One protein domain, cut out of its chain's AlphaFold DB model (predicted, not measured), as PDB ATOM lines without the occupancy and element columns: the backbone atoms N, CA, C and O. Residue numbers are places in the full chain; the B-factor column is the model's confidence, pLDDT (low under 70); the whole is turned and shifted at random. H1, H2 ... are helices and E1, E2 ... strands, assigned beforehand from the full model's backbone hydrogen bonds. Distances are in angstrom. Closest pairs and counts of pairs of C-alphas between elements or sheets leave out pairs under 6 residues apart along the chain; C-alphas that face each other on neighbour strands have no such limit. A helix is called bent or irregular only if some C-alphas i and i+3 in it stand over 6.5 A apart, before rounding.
ATOM      1  N   ASN A  36      -6.148  78.032 191.475       85.25
ATOM      2  CA  ASN A  36      -4.861  77.721 190.863       85.25
ATOM      3  C   ASN A  36      -5.112  77.192 189.451       85.25
ATOM      4  O   ASN A  36      -5.809  76.195 189.270       85.25
ATOM      5  N   LEU A  37      -4.560  77.882 188.457       87.50
ATOM      6  CA  LEU A  37      -4.592  77.452 187.061       87.50
ATOM      7  C   LEU A  37      -3.387  76.564 186.761       87.50
ATOM      8  O   LEU A  37      -3.517  75.563 186.063       87.50
ATOM      9  N   VAL A  38      -2.222  76.952 187.288       92.19
ATOM     10  CA  VAL A  38      -0.947  76.245 187.144       92.19
ATOM     11  C   VAL A  38      -0.109  76.460 188.397       92.19
ATOM     12  O   VAL A  38      -0.057  77.572 188.920       92.19
ATOM     13  N   GLU A  39       0.572  75.408 188.841       88.75
ATOM     14  CA  GLU A  39       1.538  75.441 189.935       88.75
ATOM     15  C   GLU A  39       2.865  74.854 189.437       88.75
ATOM     16  O   GLU A  39       2.941  73.688 189.046       88.75
ATOM     17  N   GLU A  40       3.896  75.694 189.387       91.56
ATOM     18  CA  GLU A  40       5.255  75.365 188.957       91.56
ATOM     19  C   GLU A  40       6.245  75.699 190.084       91.56
ATOM     20  O   GLU A  40       5.951  76.544 190.935       91.56
ATOM     21  N   PRO A  41       7.439  75.075 190.117       90.50
ATOM     22  CA  PRO A  41       8.462  75.434 191.095       90.50
ATOM     23  C   PRO A  41       8.772  76.939 191.066       90.50
ATOM     24  O   PRO A  41       9.320  77.453 190.090       90.50
ATOM     25  N   GLY A  42       8.410  77.636 192.145       85.75
ATOM     26  CA  GLY A  42       8.644  79.070 192.329       85.75
ATOM     27  C   GLY A  42       7.703  80.012 191.566       85.75
ATOM     28  O   GLY A  42       7.944  81.221 191.560       85.75
ATOM     29  N   LEU A  43       6.644  79.498 190.924       92.75
ATOM     30  CA  LEU A  43       5.634  80.308 190.239       92.75
ATOM     31  C   LEU A  43       4.255  79.634 190.249       92.75
ATOM     32  O   LEU A  43       4.071  78.557 189.689       92.75
ATOM     33  N   THR A  44       3.253  80.335 190.767       92.00
ATOM     34  CA  THR A  44       1.849  79.915 190.710       92.00
ATOM     35  C   THR A  44       1.041  80.914 189.895       92.00
ATOM     36  O   THR A  44       1.078  82.120 190.145       92.00
ATOM     37  N   ILE A  45       0.286  80.415 188.915       92.12
ATOM     38  CA  ILE A  45      -0.621  81.217 188.091       92.12
ATOM     39  C   ILE A  45      -2.044  80.975 188.579       92.12
ATOM     40  O   ILE A  45      -2.520  79.840 188.606       92.12
ATOM     41  N   MET A  46      -2.739  82.044 188.951       91.00
ATOM     42  CA  MET A  46      -4.058  81.973 189.572       91.00
ATOM     43  C   MET A  46      -5.081  82.847 188.848       91.00
ATOM     44  O   MET A  46      -4.759  83.898 188.291       91.00
ATOM     45  N   ALA A  47      -6.346  82.450 188.930       87.31
ATOM     46  CA  ALA A  47      -7.482  83.314 188.650       87.31
ATOM     47  C   ALA A  47      -8.005  83.928 189.965       87.31
ATOM     48  O   ALA A  47      -8.198  83.186 190.934       87.31
ATOM     49  N   PRO A  48      -8.276  85.247 190.029       78.00
ATOM     50  CA  PRO A  48      -8.858  85.887 191.208       78.00
ATOM     51  C   PRO A  48     -10.375  85.636 191.264       78.00
ATOM     52  O   PRO A  48     -11.180  86.550 191.086       78.00
ATOM     53  N   ALA A  49     -10.759  84.371 191.426       78.88
ATOM     54  CA  ALA A  49     -12.136  83.905 191.512       78.88
ATOM     55  C   ALA A  49     -12.223  82.610 192.337       78.88
ATOM     56  O   ALA A  49     -11.259  81.854 192.435       78.88
ATOM     57  N   THR A  50     -13.403  82.336 192.891       75.12
ATOM     58  CA  THR A  50     -13.718  81.117 193.657       75.12
ATOM     59  C   THR A  50     -14.019  79.895 192.793       75.12
ATOM     60  O   THR A  50     -13.973  78.773 193.292       75.12
ATOM     61  N   SER A  51     -14.355  80.090 191.516       81.25
ATOM     62  CA  SER A  51     -14.665  79.008 190.580       81.25
ATOM     63  C   SER A  51     -14.372  79.406 189.130       81.25
ATOM     64  O   SER A  51     -14.331  80.594 188.797       81.25
ATOM     65  N   HIS A  52     -14.226  78.410 188.245       81.94
ATOM     66  CA  HIS A  52     -14.074  78.636 186.799       81.94
ATOM     67  C   HIS A  52     -15.266  79.419 186.235       81.94
ATOM     68  O   HIS A  52     -15.087  80.328 185.429       81.94
ATOM     69  N   HIS A  53     -16.481  79.092 186.685       81.25
ATOM     70  CA  HIS A  53     -17.703  79.748 186.231       81.25
ATOM     71  C   HIS A  53     -17.700  81.243 186.566       81.25
ATOM     72  O   HIS A  53     -17.913  82.066 185.676       81.25
ATOM     73  N   ASP A  54     -17.372  81.593 187.815       79.81
ATOM     74  CA  ASP A  54     -17.297  82.989 188.262       79.81
ATOM     75  C   ASP A  54     -16.207  83.749 187.507       79.81
ATOM     76  O   ASP A  54     -16.398  84.899 187.105       79.81
ATOM     77  N   TRP A  55     -15.057  83.107 187.282       84.06
ATOM     78  CA  TRP A  55     -13.964  83.721 186.541       84.06
ATOM     79  C   TRP A  55     -14.388  84.068 185.113       84.06
ATOM     80  O   TRP A  55     -14.275  85.226 184.716       84.06
ATOM     81  N   CYS A  56     -14.952  83.110 184.372       83.00
ATOM     82  CA  CYS A  56     -15.346  83.322 182.983       83.00
ATOM     83  C   CYS A  56     -16.536  84.288 182.838       83.00
ATOM     84  O   CYS A  56     -16.566  85.083 181.899       83.00
ATOM     85  N   GLN A  57     -17.494  84.282 183.773       77.19
ATOM     86  CA  GLN A  57     -18.594  85.253 183.765       77.19
ATOM     87  C   GLN A  57     -18.107  86.683 184.016       77.19
ATOM     88  O   GLN A  57     -18.533  87.609 183.323       77.19
ATOM     89  N   ASN A  58     -17.176  86.876 184.954       70.50
ATOM     90  CA  ASN A  58     -16.638  88.199 185.272       70.50
ATOM     91  C   ASN A  58     -15.883  88.841 184.096       70.50
ATOM     92  O   ASN A  58     -15.882  90.068 183.973       70.50
ATOM     93  N   ILE A  59     -15.306  88.034 183.199       70.12
ATOM     94  CA  ILE A  59     -14.712  88.517 181.942       70.12
ATOM     95  C   ILE A  59     -15.785  89.152 181.043       70.12
ATOM     96  O   ILE A  59     -15.594  90.255 180.523       70.12
ATOM     97  N   GLY A  60     -16.937  88.485 180.905       55.34
ATOM     98  CA  GLY A  60     -18.053  88.935 180.067       55.34
ATOM     99  C   GLY A  60     -18.728  90.219 180.566       55.34
ATOM    100  O   GLY A  60     -19.111  91.063 179.758       55.34
ATOM    101  N   TYR A  61     -18.819  90.419 181.887       49.31
ATOM    102  CA  TYR A  61     -19.375  91.647 182.480       49.31
ATOM    103  C   TYR A  61     -18.379  92.821 182.517       49.31
ATOM    104  O   TYR A  61     -18.786  93.983 182.549       49.31
ATOM    105  N   GLY A  62     -17.073  92.542 182.490       53.44
ATOM    106  CA  GLY A  62     -15.999  93.519 182.682       53.44
ATOM    107  C   GLY A  62     -15.549  94.293 181.440       53.44
ATOM    108  O   GLY A  62     -14.448  94.835 181.467       53.44
ATOM    109  N   LYS A  63     -16.350  94.347 180.362       61.53
ATOM    110  CA  LYS A  63     -15.967  94.917 179.048       61.53
ATOM    111  C   LYS A  63     -14.770  94.200 178.389       61.53
ATOM    112  O   LYS A  63     -13.900  94.853 177.825       61.53
ATOM    113  N   GLY A  64     -14.696  92.869 178.485       74.31
ATOM    114  CA  GLY A  64     -13.622  92.096 177.843       74.31
ATOM    115  C   GLY A  64     -12.261  92.211 178.543       74.31
ATOM    116  O   GLY A  64     -11.224  92.099 177.887       74.31
ATOM    117  N   ILE A  65     -12.256  92.444 179.860       80.06
ATOM    118  CA  ILE A  65     -11.051  92.465 180.700       80.06
ATOM    119  C   ILE A  65     -10.934  91.139 181.457       80.06
ATOM    120  O   ILE A  65     -11.839  90.763 182.202       80.06
ATOM    121  N   VAL A  66      -9.786  90.474 181.338       86.25
ATOM    122  CA  VAL A  66      -9.445  89.270 182.109       86.25
ATOM    123  C   VAL A  66      -8.377  89.593 183.133       86.25
ATOM    124  O   VAL A  66      -7.388  90.241 182.811       86.25
ATOM    125  N   ARG A  67      -8.543  89.108 184.363       88.25
ATOM    126  CA  ARG A  67      -7.529  89.213 185.418       88.25
ATOM    127  C   ARG A  67      -6.862  87.864 185.638       88.25
ATOM    128  O   ARG A  67      -7.564  86.866 185.801       88.25
ATOM    129  N   ILE A  68      -5.535  87.859 185.684       90.81
ATOM    130  CA  ILE A  68      -4.709  86.698 186.014       90.81
ATOM    131  C   ILE A  68      -3.627  87.123 187.003       90.81
ATOM    132  O   ILE A  68      -3.055  88.200 186.868       90.81
ATOM    133  N   ALA A  69      -3.365  86.308 188.015       90.81
ATOM    134  CA  ALA A  69      -2.350  86.573 189.019       90.81
ATOM    135  C   ALA A  69      -1.137  85.660 188.815       90.81
ATOM    136  O   ALA A  69      -1.299  84.467 188.568       90.81
ATOM    137  N   ALA A  70       0.060  86.222 188.940       92.50
ATOM    138  CA  ALA A  70       1.320  85.501 189.035       92.50
ATOM    139  C   ALA A  70       1.884  85.686 190.447       92.50
ATOM    140  O   ALA A  70       2.115  86.818 190.882       92.50
ATOM    141  N   VAL A  71       2.080  84.576 191.154       90.12
ATOM    142  CA  VAL A  71       2.648  84.525 192.504       90.12
ATOM    143  C   VAL A  71       4.017  83.862 192.418       90.12
ATOM    144  O   VAL A  71       4.096  82.728 191.962       90.12
ATOM    145  N   TYR A  72       5.085  84.549 192.817       90.75
ATOM    146  CA  TYR A  72       6.463  84.038 192.729       90.75
ATOM    147  C   TYR A  72       7.184  84.061 194.080       90.75
ATOM    148  O   TYR A  72       6.820  84.812 194.987       90.75
ATOM    149  N   ASP A  73       8.220  83.229 194.195       87.44
ATOM    150  CA  ASP A  73       8.987  82.988 195.426       87.44
ATOM    151  C   ASP A  73      10.261  83.843 195.570       87.44
ATOM    152  O   ASP A  73      10.875  83.880 196.638       87.44
ATOM    153  N   VAL A  74      10.659  84.543 194.510       84.00
ATOM    154  CA  VAL A  74      11.858  85.396 194.464       84.00
ATOM    155  C   VAL A  74      11.572  86.839 194.915       84.00
ATOM    156  O   VAL A  74      10.404  87.248 194.951       84.00
ATOM    157  N   PRO A  75      12.606  87.635 195.267       82.69
ATOM    158  CA  PRO A  75      12.473  89.085 195.400       82.69
ATOM    159  C   PRO A  75      11.793  89.709 194.177       82.69
ATOM    160  O   PRO A  75      11.883  89.200 193.060       82.69
ATOM    161  N   HIS A  76      11.065  90.806 194.387       82.44
ATOM    162  CA  HIS A  76      10.226  91.389 193.339       82.44
ATOM    163  C   HIS A  76      11.060  91.888 192.145       82.44
ATOM    164  O   HIS A  76      10.670  91.731 190.992       82.44
ATOM    165  N   GLU A  77      12.236  92.437 192.414       76.69
ATOM    166  CA  GLU A  77      13.277  92.808 191.455       76.69
ATOM    167  C   GLU A  77      13.705  91.651 190.539       76.69
ATOM    168  O   GLU A  77      13.889  91.871 189.343       76.69
ATOM    169  N   ASP A  78      13.702  90.416 191.043       83.50
ATOM    170  CA  ASP A  78      14.170  89.223 190.329       83.50
ATOM    171  C   ASP A  78      13.024  88.443 189.655       83.50
ATOM    172  O   ASP A  78      13.222  87.382 189.068       83.50
ATOM    173  N   ARG A  79      11.784  88.952 189.701       88.88
ATOM    174  CA  ARG A  79      10.587  88.243 189.197       88.88
ATOM    175  C   ARG A  79      10.671  87.810 187.734       88.88
ATOM    176  O   ARG A  79      10.026  86.833 187.341       88.88
ATOM    177  N   LEU A  80      11.448  88.518 186.917       86.88
ATOM    178  CA  LEU A  80      11.653  88.169 185.511       86.88
ATOM    179  C   LEU A  80      12.396  86.836 185.343       86.88
ATOM    180  O   LEU A  80      12.201  86.174 184.329       86.88
ATOM    181  N   ASP A  81      13.122  86.357 186.355       88.88
ATOM    182  CA  ASP A  81      13.717  85.014 186.343       88.88
ATOM    183  C   ASP A  81      12.649  83.910 186.313       88.88
ATOM    184  O   ASP A  81      12.895  82.802 185.831       88.88
ATOM    185  N   ARG A  82      11.444  84.205 186.819       91.62
ATOM    186  CA  ARG A  82      10.282  83.305 186.783       91.62
ATOM    187  C   ARG A  82       9.389  83.563 185.577       91.62
ATOM    188  O   ARG A  82       8.883  82.623 184.968       91.62
ATOM    189  N   LEU A  83       9.176  84.833 185.238       89.56
ATOM    190  CA  LEU A  83       8.218  85.237 184.205       89.56
ATOM    191  C   LEU A  83       8.826  85.270 182.792       89.56
ATOM    192  O   LEU A  83       8.091  85.201 181.807       89.56
ATOM    193  N   GLY A  84      10.149  85.370 182.667       89.94
ATOM    194  CA  GLY A  84      10.819  85.739 181.423       89.94
ATOM    195  C   GLY A  84      10.574  87.215 181.107       89.94
ATOM    196  O   GLY A  84      10.895  88.088 181.899       89.94
ATOM    197  N   SER A  85       9.980  87.508 179.952       87.56
ATOM    198  CA  SER A  85       9.454  88.848 179.623       87.56
ATOM    199  C   SER A  85       7.957  88.914 179.905       87.56
ATOM    200  O   SER A  85       7.280  87.909 179.700       87.56
ATOM    201  N   TYR A  86       7.398  90.077 180.235       87.81
ATOM    202  CA  TYR A  86       5.960  90.176 180.499       87.81
ATOM    203  C   TYR A  86       5.086  89.868 179.278       87.81
ATOM    204  O   TYR A  86       4.131  89.103 179.385       87.81
ATOM    205  N   GLU A  87       5.428  90.393 178.101       84.88
ATOM    206  CA  GLU A  87       4.723  90.096 176.851       84.88
ATOM    207  C   GLU A  87       4.817  88.609 176.511       84.88
ATOM    208  O   GLU A  87       3.817  87.996 176.138       84.88
ATOM    209  N   GLY A  88       6.005  88.014 176.674       87.88
ATOM    210  CA  GLY A  88       6.220  86.577 176.502       87.88
ATOM    211  C   GLY A  88       5.397  85.752 177.488       87.88
ATOM    212  O   GLY A  88       4.710  84.826 177.075       87.88
ATOM    213  N   PHE A  89       5.358  86.133 178.765       94.12
ATOM    214  CA  PHE A  89       4.531  85.478 179.773       94.12
ATOM    215  C   PHE A  89       3.046  85.524 179.397       94.12
ATOM    216  O   PHE A  89       2.355  84.505 179.420       94.12
ATOM    217  N   VAL A  90       2.544  86.694 178.995       92.88
ATOM    218  CA  VAL A  90       1.139  86.843 178.598       92.88
ATOM    219  C   VAL A  90       0.832  86.028 177.344       92.88
ATOM    220  O   VAL A  90      -0.180  85.329 177.308       92.88
ATOM    221  N   ARG A  91       1.710  86.072 176.339       93.38
ATOM    222  CA  ARG A  91       1.550  85.352 175.070       93.38
ATOM    223  C   ARG A  91       1.602  83.838 175.250       93.38
ATOM    224  O   ARG A  91       0.736  83.139 174.735       93.38
ATOM    225  N   ASP A  92       2.611  83.360 175.968       93.62
ATOM    226  CA  ASP A  92       3.019  81.957 175.959       93.62
ATOM    227  C   ASP A  92       2.439  81.176 177.150       93.62
ATOM    228  O   ASP A  92       2.327  79.953 177.081       93.62
ATOM    229  N   ARG A  93       2.028  81.859 178.231       94.12
ATOM    230  CA  ARG A  93       1.456  81.235 179.439       94.12
ATOM    231  C   ARG A  93       0.019  81.688 179.699       94.12
ATOM    232  O   ARG A  93      -0.889  80.861 179.722       94.12
ATOM    233  N   ALA A  94      -0.215  82.991 179.871       92.38
ATOM    234  CA  ALA A  94      -1.513  83.484 180.341       92.38
ATOM    235  C   ALA A  94      -2.643  83.285 179.318       92.38
ATOM    236  O   ALA A  94      -3.697  82.750 179.658       92.38
ATOM    237  N   LEU A  95      -2.437  83.692 178.061       92.31
ATOM    238  CA  LEU A  95      -3.453  83.585 177.010       92.31
ATOM    239  C   LEU A  95      -3.887  82.137 176.734       92.31
ATOM    240  O   LEU A  95      -5.100  81.907 176.678       92.31
ATOM    241  N   PRO A  96      -2.970  81.155 176.596       93.62
ATOM    242  CA  PRO A  96      -3.348  79.750 176.486       93.62
ATOM    243  C   PRO A  96      -4.201  79.270 177.661       93.62
ATOM    244  O   PRO A  96      -5.222  78.624 177.436       93.62
ATOM    245  N   LEU A  97      -3.840  79.633 178.898       92.50
ATOM    246  CA  LEU A  97      -4.596  79.240 180.090       92.50
ATOM    247  C   LEU A  97      -5.997  79.845 180.112       92.50
ATOM    248  O   LEU A  97      -6.960  79.135 180.387       92.50
ATOM    249  N   ILE A  98      -6.134  81.131 179.790       90.25
ATOM    250  CA  ILE A  98      -7.444  81.790 179.739       90.25
ATOM    251  C   ILE A  98      -8.322  81.123 178.676       90.25
ATOM    252  O   ILE A  98      -9.449  80.740 178.974       90.25
ATOM    253  N   ARG A  99      -7.799  80.913 177.460       90.31
ATOM    254  CA  ARG A  99      -8.552  80.314 176.342       90.31
ATOM    255  C   ARG A  99      -8.906  78.844 176.566       90.31
ATOM    256  O   ARG A  99      -9.933  78.392 176.080       90.31
ATOM    257  N   ALA A 100      -8.077  78.100 177.297       89.94
ATOM    258  CA  ALA A 100      -8.371  76.715 177.657       89.94
ATOM    259  C   ALA A 100      -9.500  76.597 178.694       89.94
ATOM    260  O   ALA A 100     -10.157  75.562 178.765       89.94
ATOM    261  N   ASN A 101      -9.716  77.641 179.501       87.38
ATOM    262  CA  ASN A 101     -10.660  77.618 180.618       87.38
ATOM    263  C   ASN A 101     -11.945  78.413 180.363       87.38
ATOM    264  O   ASN A 101     -12.979  78.071 180.934       87.38
ATOM    265  N   CYS A 102     -11.895  79.450 179.526       86.38
ATOM    266  CA  CYS A 102     -13.014  80.343 179.259       86.38
ATOM    267  C   CYS A 102     -13.232  80.534 177.754       86.38
ATOM    268  O   CYS A 102     -12.374  81.072 177.056       86.38
ATOM    269  N   ASP A 103     -14.425  80.173 177.280       84.06
ATOM    270  CA  ASP A 103     -14.886  80.432 175.910       84.06
ATOM    271  C   ASP A 103     -15.632  81.776 175.837       84.06
ATOM    272  O   ASP A 103     -16.850  81.849 175.677       84.06
ATOM    273  N   VAL A 104     -14.899  82.865 176.081       81.31
ATOM    274  CA  VAL A 104     -15.418  84.242 176.053       81.31
ATOM    275  C   VAL A 104     -14.442  85.150 175.318       81.31
ATOM    276  O   VAL A 104     -13.227  84.986 175.420       81.31
ATOM    277  N   ALA A 105     -14.966  86.130 174.582       82.38
ATOM    278  CA  ALA A 105     -14.137  87.147 173.947       82.38
ATOM    279  C   ALA A 105     -13.596  88.134 174.992       82.38
ATOM    280  O   ALA A 105     -14.317  88.570 175.892       82.38
ATOM    281  N   PHE A 106     -12.327  88.508 174.850       84.00
ATOM    282  CA  PHE A 106     -11.677  89.519 175.671       84.00
ATOM    283  C   PHE A 106     -10.592  90.233 174.868       84.00
ATOM    284  O   PHE A 106      -9.978  89.659 173.972       84.00
ATOM    285  N   GLU A 107     -10.362  91.494 175.208       84.81
ATOM    286  CA  GLU A 107      -9.449  92.390 174.493       84.81
ATOM    287  C   GLU A 107      -8.294  92.835 175.387       84.81
ATOM    288  O   GLU A 107      -7.312  93.405 174.915       84.81
ATOM    289  N   THR A 108      -8.396  92.603 176.698       84.94
ATOM    290  CA  THR A 108      -7.429  93.101 177.670       84.94
ATOM    291  C   THR A 108      -7.118  92.060 178.739       84.94
ATOM    292  O   THR A 108      -8.023  91.450 179.307       84.94
ATOM    293  N   VAL A 109      -5.832  91.895 179.057       87.69
ATOM    294  CA  VAL A 109      -5.350  91.051 180.159       87.69
ATOM    295  C   VAL A 109      -4.691  91.926 181.215       87.69
ATOM    296  O   VAL A 109      -3.789  92.702 180.914       87.69
ATOM    297  N   TRP A 110      -5.141  91.799 182.458       88.81
ATOM    298  CA  TRP A 110      -4.520  92.379 183.643       88.81
ATOM    299  C   TRP A 110      -3.713  91.286 184.335       88.81
ATOM    300  O   TRP A 110      -4.289  90.344 184.879       88.81
ATOM    301  N   LEU A 111      -2.393  91.419 184.310       89.75
ATOM    302  CA  LEU A 111      -1.449  90.584 185.035       89.75
ATOM    303  C   LEU A 111      -1.191  91.205 186.411       89.75
ATOM    304  O   LEU A 111      -0.557  92.251 186.514       89.75
ATOM    305  N   LEU A 112      -1.697  90.571 187.462       88.50
ATOM    306  CA  LEU A 112      -1.483  90.958 188.852       88.50
ATOM    307  C   LEU A 112      -0.274  90.203 189.402       88.50
ATOM    308  O   LEU A 112      -0.204  88.985 189.270       88.50
ATOM    309  N   MET A 113       0.666  90.897 190.032       87.94
ATOM    310  CA  MET A 113       1.909  90.291 190.504       87.94
ATOM    311  C   MET A 113       2.000  90.322 192.022       87.94
ATOM    312  O   MET A 113       1.919  91.384 192.645       87.94
ATOM    313  N   TYR A 114       2.213  89.147 192.601       84.75
ATOM    314  CA  TYR A 114       2.324  88.928 194.036       84.75
ATOM    315  C   TYR A 114       3.627  88.206 194.349       84.75
ATOM    316  O   TYR A 114       4.064  87.341 193.593       84.75
ATOM    317  N   ARG A 115       4.204  88.520 195.505       82.50
ATOM    318  CA  ARG A 115       5.300  87.743 196.078       82.50
ATOM    319  C   ARG A 115       4.758  86.866 197.198       82.50
ATOM    320  O   ARG A 115       4.031  87.360 198.061       82.50
ATOM    321  N   ASP A 116       5.108  85.586 197.172       76.56
ATOM    322  CA  ASP A 116       4.562  84.578 198.084       76.56
ATOM    323  C   ASP A 116       4.947  84.852 199.547       76.56
ATOM    324  O   ASP A 116       4.123  84.755 200.450       76.56
ATOM    325  N   THR A 117       6.175  85.320 199.785       65.25
ATOM    326  CA  THR A 117       6.699  85.570 201.138       65.25
ATOM    327  C   THR A 117       6.166  86.840 201.802       65.25
ATOM    328  O   THR A 117       6.312  87.011 203.014       65.25
ATOM    329  N   ASP A 118       5.559  87.747 201.036       60.00
ATOM    330  CA  ASP A 118       5.274  89.102 201.500       60.00
ATOM    331  C   ASP A 118       3.792  89.241 201.833       60.00
ATOM    332  O   ASP A 118       2.958  89.668 201.024       60.00
ATOM    333  N   HIS A 119       3.459  88.868 203.067       57.47
ATOM    334  CA  HIS A 119       2.099  88.937 203.575       57.47
ATOM    335  C   HIS A 119       1.831  90.210 204.382       57.47
ATOM    336  O   HIS A 119       2.255  90.339 205.530       57.47
ATOM    337  N   VAL A 120       1.011  91.119 203.853       51.31
ATOM    338  CA  VAL A 120       0.430  92.201 204.660       51.31
ATOM    339  C   VAL A 120      -0.853  91.669 205.293       51.31
ATOM    340  O   VAL A 120      -1.826  91.368 204.604       51.31
ATOM    341  N   ARG A 121      -0.859  91.538 206.628       50.44
ATOM    342  CA  ARG A 121      -1.987  90.981 207.412       50.44
ATOM    343  C   ARG A 121      -2.377  89.549 207.000       50.44
ATOM    344  O   ARG A 121      -3.559  89.216 206.970       50.44
ATOM    345  N   GLY A 122      -1.388  88.711 206.678       53.62
ATOM    346  CA  GLY A 122      -1.612  87.303 206.317       53.62
ATOM    347  C   GLY A 122      -2.157  87.082 204.902       53.62
ATOM    348  O   GLY A 122      -2.755  86.042 204.647       53.62
ATOM    349  N   ARG A 123      -2.007  88.056 203.991       56.72
ATOM    350  CA  ARG A 123      -2.416  87.942 202.581       56.72
ATOM    351  C   ARG A 123      -1.284  88.376 201.645       56.72
ATOM    352  O   ARG A 123      -0.635  89.370 201.972       56.72
ATOM    353  N   PRO A 124      -1.062  87.699 200.499       61.50
ATOM    354  CA  PRO A 124      -0.062  88.103 199.511       61.50
ATOM    355  C   PRO A 124      -0.249  89.564 199.106       61.50
ATOM    356  O   PRO A 124      -1.356  89.998 198.770       61.50
ATOM    357  N   SER A 125       0.830  90.334 199.158       70.25
ATOM    358  CA  SER A 125       0.789  91.759 198.838       70.25
ATOM    359  C   SER A 125       0.862  91.952 197.327       70.25
ATOM    360  O   SER A 125       1.732  91.388 196.670       70.25
ATOM    361  N   LEU A 126      -0.062  92.734 196.764       74.00
ATOM    362  CA  LEU A 126      -0.021  93.105 195.349       74.00
ATOM    363  C   LEU A 126       1.117  94.106 195.136       74.00
ATOM    364  O   LEU A 126       1.058  95.222 195.668       74.00
ATOM    365  N   PHE A 127       2.118  93.703 194.360       75.81
ATOM    366  CA  PHE A 127       3.256  94.542 194.003       75.81
ATOM    367  C   PHE A 127       2.952  95.396 192.787       75.81
ATOM    368  O   PHE A 127       3.044  96.610 192.883       75.81
ATOM    369  N   ASP A 128       2.489  94.771 191.705       77.88
ATOM    370  CA  ASP A 128       2.283  95.418 190.410       77.88
ATOM    371  C   ASP A 128       1.015  94.899 189.728       77.88
ATOM    372  O   ASP A 128       0.622  93.742 189.900       77.88
ATOM    373  N   VAL A 129       0.418  95.733 188.883       80.38
ATOM    374  CA  VAL A 129      -0.547  95.307 187.867       80.38
ATOM    375  C   VAL A 129      -0.056  95.780 186.512       80.38
ATOM    376  O   VAL A 129       0.203  96.963 186.323       80.38
ATOM    377  N   MET A 130       0.023  94.867 185.555       79.88
ATOM    378  CA  MET A 130       0.332  95.182 184.167       79.88
ATOM    379  C   MET A 130      -0.866  94.907 183.274       79.88
ATOM    380  O   MET A 130      -1.552  93.903 183.444       79.88
ATOM    381  N   VAL A 131      -1.111  95.788 182.314       81.62
ATOM    382  CA  VAL A 131      -2.248  95.704 181.399       81.62
ATOM    383  C   VAL A 131      -1.742  95.516 179.979       81.62
ATOM    384  O   VAL A 131      -0.901  96.276 179.499       81.62
ATOM    385  N   PHE A 132      -2.301  94.518 179.302       84.00
ATOM    386  CA  PHE A 132      -1.967  94.158 177.932       84.00
ATOM    387  C   PHE A 132      -3.203  94.227 177.050       84.00
ATOM    388  O   PHE A 132      -4.250  93.693 177.410       84.00
ATOM    389  N   ASP A 133      -3.054  94.839 175.881       83.62
ATOM    390  CA  ASP A 133      -3.987  94.711 174.768       83.62
ATOM    391  C   ASP A 133      -3.696  93.401 174.043       83.62
ATOM    392  O   ASP A 133      -2.550  93.125 173.679       83.62
ATOM    393  N   VAL A 134      -4.728  92.589 173.856       87.38
ATOM    394  CA  VAL A 134      -4.631  91.270 173.223       87.38
ATOM    395  C   VAL A 134      -5.605  91.112 172.056       87.38
ATOM    396  O   VAL A 134      -5.801  89.998 171.576       87.38
ATOM    397  N   ALA A 135      -6.199  92.212 171.577       81.50
ATOM    398  CA  ALA A 135      -7.058  92.198 170.393       81.50
ATOM    399  C   ALA A 135      -6.264  91.954 169.090       81.50
ATOM    400  O   ALA A 135      -6.820  91.492 168.095       81.50
ATOM    401  N   GLY A 136      -4.958  92.257 169.087       75.06
ATOM    402  CA  GLY A 136      -4.045  92.028 167.964       75.06
ATOM    403  C   GLY A 136      -3.408  90.629 167.930       75.06
ATOM    404  O   GLY A 136      -3.639  89.785 168.790       75.06
ATOM    405  N   ALA A 137      -2.548  90.385 166.932       72.38
ATOM    406  CA  ALA A 137      -1.853  89.100 166.760       72.38
ATOM    407  C   ALA A 137      -0.834  88.783 167.875       72.38
ATOM    408  O   ALA A 137      -0.495  87.618 168.085       72.38
ATOM    409  N   ALA A 138      -0.349  89.803 168.585       81.25
ATOM    410  CA  ALA A 138       0.569  89.671 169.709       81.25
ATOM    411  C   ALA A 138       0.118  90.576 170.868       81.25
ATOM    412  O   ALA A 138      -0.377  91.676 170.600       81.25
ATOM    413  N   PRO A 139       0.306  90.154 172.135       84.31
ATOM    414  CA  PRO A 139       0.064  91.017 173.282       84.31
ATOM    415  C   PRO A 139       0.925  92.269 173.200       84.31
ATOM    416  O   PRO A 139       2.135  92.181 172.989       84.31
ATOM    417  N   ARG A 140       0.303  93.427 173.398       79.88
ATOM    418  CA  ARG A 140       0.992  94.712 173.492       79.88
ATOM    419  C   ARG A 140       0.810  95.256 174.895       79.88
ATOM    420  O   ARG A 140      -0.323  95.385 175.353       79.88
ATOM    421  N   TYR A 141       1.904  95.576 175.568       76.38
ATOM    422  CA  TYR A 141       1.856  96.277 176.843       76.38
ATOM    423  C   TYR A 141       1.211  97.662 176.677       76.38
ATOM    424  O   TYR A 141       1.461  98.366 175.697       76.38
ATOM    425  N   VAL A 142       0.333  98.025 177.611       68.31
ATOM    426  CA  VAL A 142      -0.442  99.276 177.565       68.31
ATOM    427  C   VAL A 142      -0.276 100.095 178.833       68.31
ATOM    428  O   VAL A 142      -0.296 101.320 178.768       68.31
ATOM    429  N   GLU A 143      -0.169  99.445 179.991       66.50
ATOM    430  CA  GLU A 143      -0.248 100.151 181.266       66.50
ATOM    431  C   GLU A 143       0.439  99.386 182.394       66.50
ATOM    432  O   GLU A 143       0.367  98.157 182.458       66.50
ATOM    433  N   TYR A 144       1.025 100.125 183.332       69.31
ATOM    434  CA  TYR A 144       1.579  99.605 184.577       69.31
ATOM    435  C   TYR A 144       1.022 100.396 185.753       69.31
ATOM    436  O   TYR A 144       1.017 101.627 185.746       69.31
ATOM    437  N   ARG A 145       0.570  99.674 186.776       65.75
ATOM    438  CA  ARG A 145       0.069 100.232 188.026       65.75
ATOM    439  C   ARG A 145       0.865  99.665 189.179       65.75
ATOM    440  O   ARG A 145       0.963  98.452 189.351       65.75
ATOM    441  N   VAL A 146       1.339 100.569 190.020       63.94
ATOM    442  CA  VAL A 146       2.020 100.232 191.262       63.94
ATOM    443  C   VAL A 146       0.983  99.754 192.281       63.94
ATOM    444  O   VAL A 146       0.027 100.462 192.615       63.94
ATOM    445  N   GLY A 147       1.165  98.536 192.767       62.69
ATOM    446  CA  GLY A 147       0.376  97.933 193.829       62.69
ATOM    447  C   GLY A 147       0.659  98.555 195.198       62.69
ATOM    448  O   GLY A 147       1.569  99.361 195.393       62.69
ATOM    449  N   ALA A 148      -0.163  98.206 196.188       61.59
ATOM    450  CA  ALA A 148      -0.084  98.806 197.519       61.59
ATOM    451  C   ALA A 148       1.260  98.538 198.224       61.59
ATOM    452  O   ALA A 148       1.707  99.387 198.993       61.59
ATOM    453  N   ALA A 149       1.909  97.403 197.934       57.62
ATOM    454  CA  ALA A 149       3.177  97.005 198.548       57.62
ATOM    455  C   ALA A 149       4.334  97.966 198.218       57.62
ATOM    456  O   ALA A 149       5.220  98.176 199.036       57.62
ATOM    457  N   LEU A 150       4.285  98.604 197.048       56.03
ATOM    458  CA  LEU A 150       5.336  99.483 196.536       56.03
ATOM    459  C   LEU A 150       5.095 100.973 196.847       56.03
ATOM    460  O   LEU A 150       5.888 101.838 196.472       56.03
ATOM    461  N   ARG A 151       4.011 101.318 197.558       55.88
ATOM    462  CA  ARG A 151       3.740 102.714 197.958       55.88
ATOM    463  C   ARG A 151       4.749 103.261 198.967       55.88
ATOM    464  O   ARG A 151       4.919 104.472 199.031       55.88
ATOM    465  N   VAL A 152       5.416 102.382 199.715       52.84
ATOM    466  CA  VAL A 152       6.485 102.740 200.663       52.84
ATOM    467  C   VAL A 152       7.841 102.968 199.990       52.84
ATOM    468  O   VAL A 152       8.761 103.447 200.642       52.84
ATOM    469  N   TRP A 153       7.983 102.643 198.701       54.81
ATOM    470  CA  TRP A 153       9.217 102.894 197.953       54.81
ATOM    471  C   TRP A 153       9.289 104.350 197.490       54.81
ATOM    472  O   TRP A 153       8.263 105.019 197.338       54.81
ATOM    473  N   SER A 154      10.498 104.846 197.240       49.56
ATOM    474  CA  SER A 154      10.697 106.161 196.633       49.56
ATOM    475  C   SER A 154      10.200 106.180 195.182       49.56
ATOM    476  O   SER A 154      10.029 105.143 194.535       49.56
ATOM    477  N   GLU A 155       9.948 107.372 194.640       50.88
ATOM    478  CA  GLU A 155       9.529 107.519 193.243       50.88
ATOM    479  C   GLU A 155      10.586 106.995 192.265       50.88
ATOM    480  O   GLU A 155      10.235 106.292 191.321       50.88
ATOM    481  N   ALA A 156      11.870 107.221 192.557       50.12
ATOM    482  CA  ALA A 156      12.986 106.684 191.781       50.12
ATOM    483  C   ALA A 156      13.014 105.146 191.783       50.12
ATOM    484  O   ALA A 156      13.195 104.527 190.736       50.12
ATOM    485  N   GLN A 157      12.764 104.519 192.938       52.91
ATOM    486  CA  GLN A 157      12.681 103.059 193.050       52.91
ATOM    487  C   GLN A 157      11.499 102.492 192.256       52.91
ATOM    488  O   GLN A 157      11.638 101.468 191.597       52.91
ATOM    489  N   ARG A 158      10.342 103.167 192.265       60.84
ATOM    490  CA  ARG A 158       9.190 102.770 191.436       60.84
ATOM    491  C   ARG A 158       9.459 102.955 189.942       60.84
ATOM    492  O   ARG A 158       9.090 102.094 189.150       60.84
ATOM    493  N   ALA A 159      10.104 104.056 189.558       56.47
ATOM    494  CA  ALA A 159      10.428 104.363 188.167       56.47
ATOM    495  C   ALA A 159      11.427 103.361 187.570       56.47
ATOM    496  O   ALA A 159      11.239 102.920 186.440       56.47
ATOM    497  N   ALA A 160      12.428 102.939 188.348       56.41
ATOM    498  CA  ALA A 160      13.405 101.929 187.938       56.41
ATOM    499  C   ALA A 160      12.787 100.538 187.687       56.41
ATOM    500  O   ALA A 160      13.381  99.713 186.996       56.41
ATOM    501  N   MET A 161      11.599 100.277 188.240       61.09
ATOM    502  CA  MET A 161      10.940  98.967 188.217       61.09
ATOM    503  C   MET A 161       9.859  98.826 187.147       61.09
ATOM    504  O   MET A 161       9.427  97.704 186.864       61.09
TER     505      MET A 161
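What this domain is: This is residues 36 to 161 of the 512 residues of an uncharacterized protein of Gammaproteobacteria bacterium (UniProt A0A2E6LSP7). One twisted sheet of six strands curls round the long helix H3, which packs on one of its faces. H1 packs beside E3 near one end of the sheet, the short H2 lies near the ends of E2 and E3, and H4 packs on E5; residues 152 to 157 stick out, on the way from H4 into H5. The printed part has 126 residues, with five named helices and six named strands in the order E1 E2 H1 E3 H2 H3 E4 E5 E6 H4 H5. The mixed sheet runs E1 E2 E3 E4 E5 E6, with E3 and E4 parallel and the other neighbours antiparallel. The class is mixed, helices and strands; the whole is compact, with a radius of gyration of the C-alphas of 14.3 A and spans of 40 by 29 by 26 A.

Where its parts are: E1, residues 36 to 40, begins at C-alpha 36 (-4.861, 77.721, 190.863), and E2 holds residues 43 to 47. H1, residues 52 to 61, is 14.7 A long, and E3, residues 65 to 72, 22.9 A. H2 holds residues 80 to 83. H3, residues 86 to 101, is 20.8 A long and begins at C-alpha 86 (5.960, 90.176, 180.499). E4, residues 108 to 120, is 28.1 A long and bends by 101 degrees at residue 117; E5, residues 123 to 133, is 28.7 A long and bends by 58 degrees at residue 127. E6, residues 140 to 146, is 18.6 A long. H4 holds residues 148 to 152, and H5, residues 155 to 161, ends at C-alpha 161 (10.940, 98.967, 188.217).

How they stand to each other: E1 and E2 form a hairpin, with N 40 and O 43 2.9 A apart. E2 and E3 are antiparallel, with N 44 and O 71 at 2.8 A. E3, H2, H3 and E4 make a strand-helix-strand unit, two parallel neighbour strands joined through helices, with a right-handed crossover; N 68 and O 110 are 2.9 A apart. E4, E5 and E6 form a meander, each strand the antiparallel neighbour of the one before, with N 111 and O 130 at 2.8 A and N 129 and O 145 at 2.8 A. H3 is on one face of the sheet, making two layers; its closest C-alphas to E3 are Ala 94 and Ile 68, 7.3 A. H3 and H4 are only just irregular: C-alphas 92 and 95 are 6.8 A apart, C-alphas 149 and 152 7.0 A. H1 is on the sheet at a height of 6.8 A, over none of its strands. H4 and H2 are on the same face; Ala 149 and Phe 127 are the closest C-alphas of H4 and E5, 5.2 A. O i to N i+4 pairs are within hydrogen-bond range in 5 of 6 for H1, 10 of 12 for H3, 2 of 3 for H5 and 0 of 1 for H4, which has 1 of 2 O i to N i+3 pairs; H2 is too short for an i+4 pair.

The domain as a whole: The C-alphas farthest apart, of Asp 103 and Ser 154, are 41.8 A apart. The printed part has no cut and no long link. Its mean pLDDT is 78.2, with residues 60 to 63, 117 to 124 and 142 to 161 under 70.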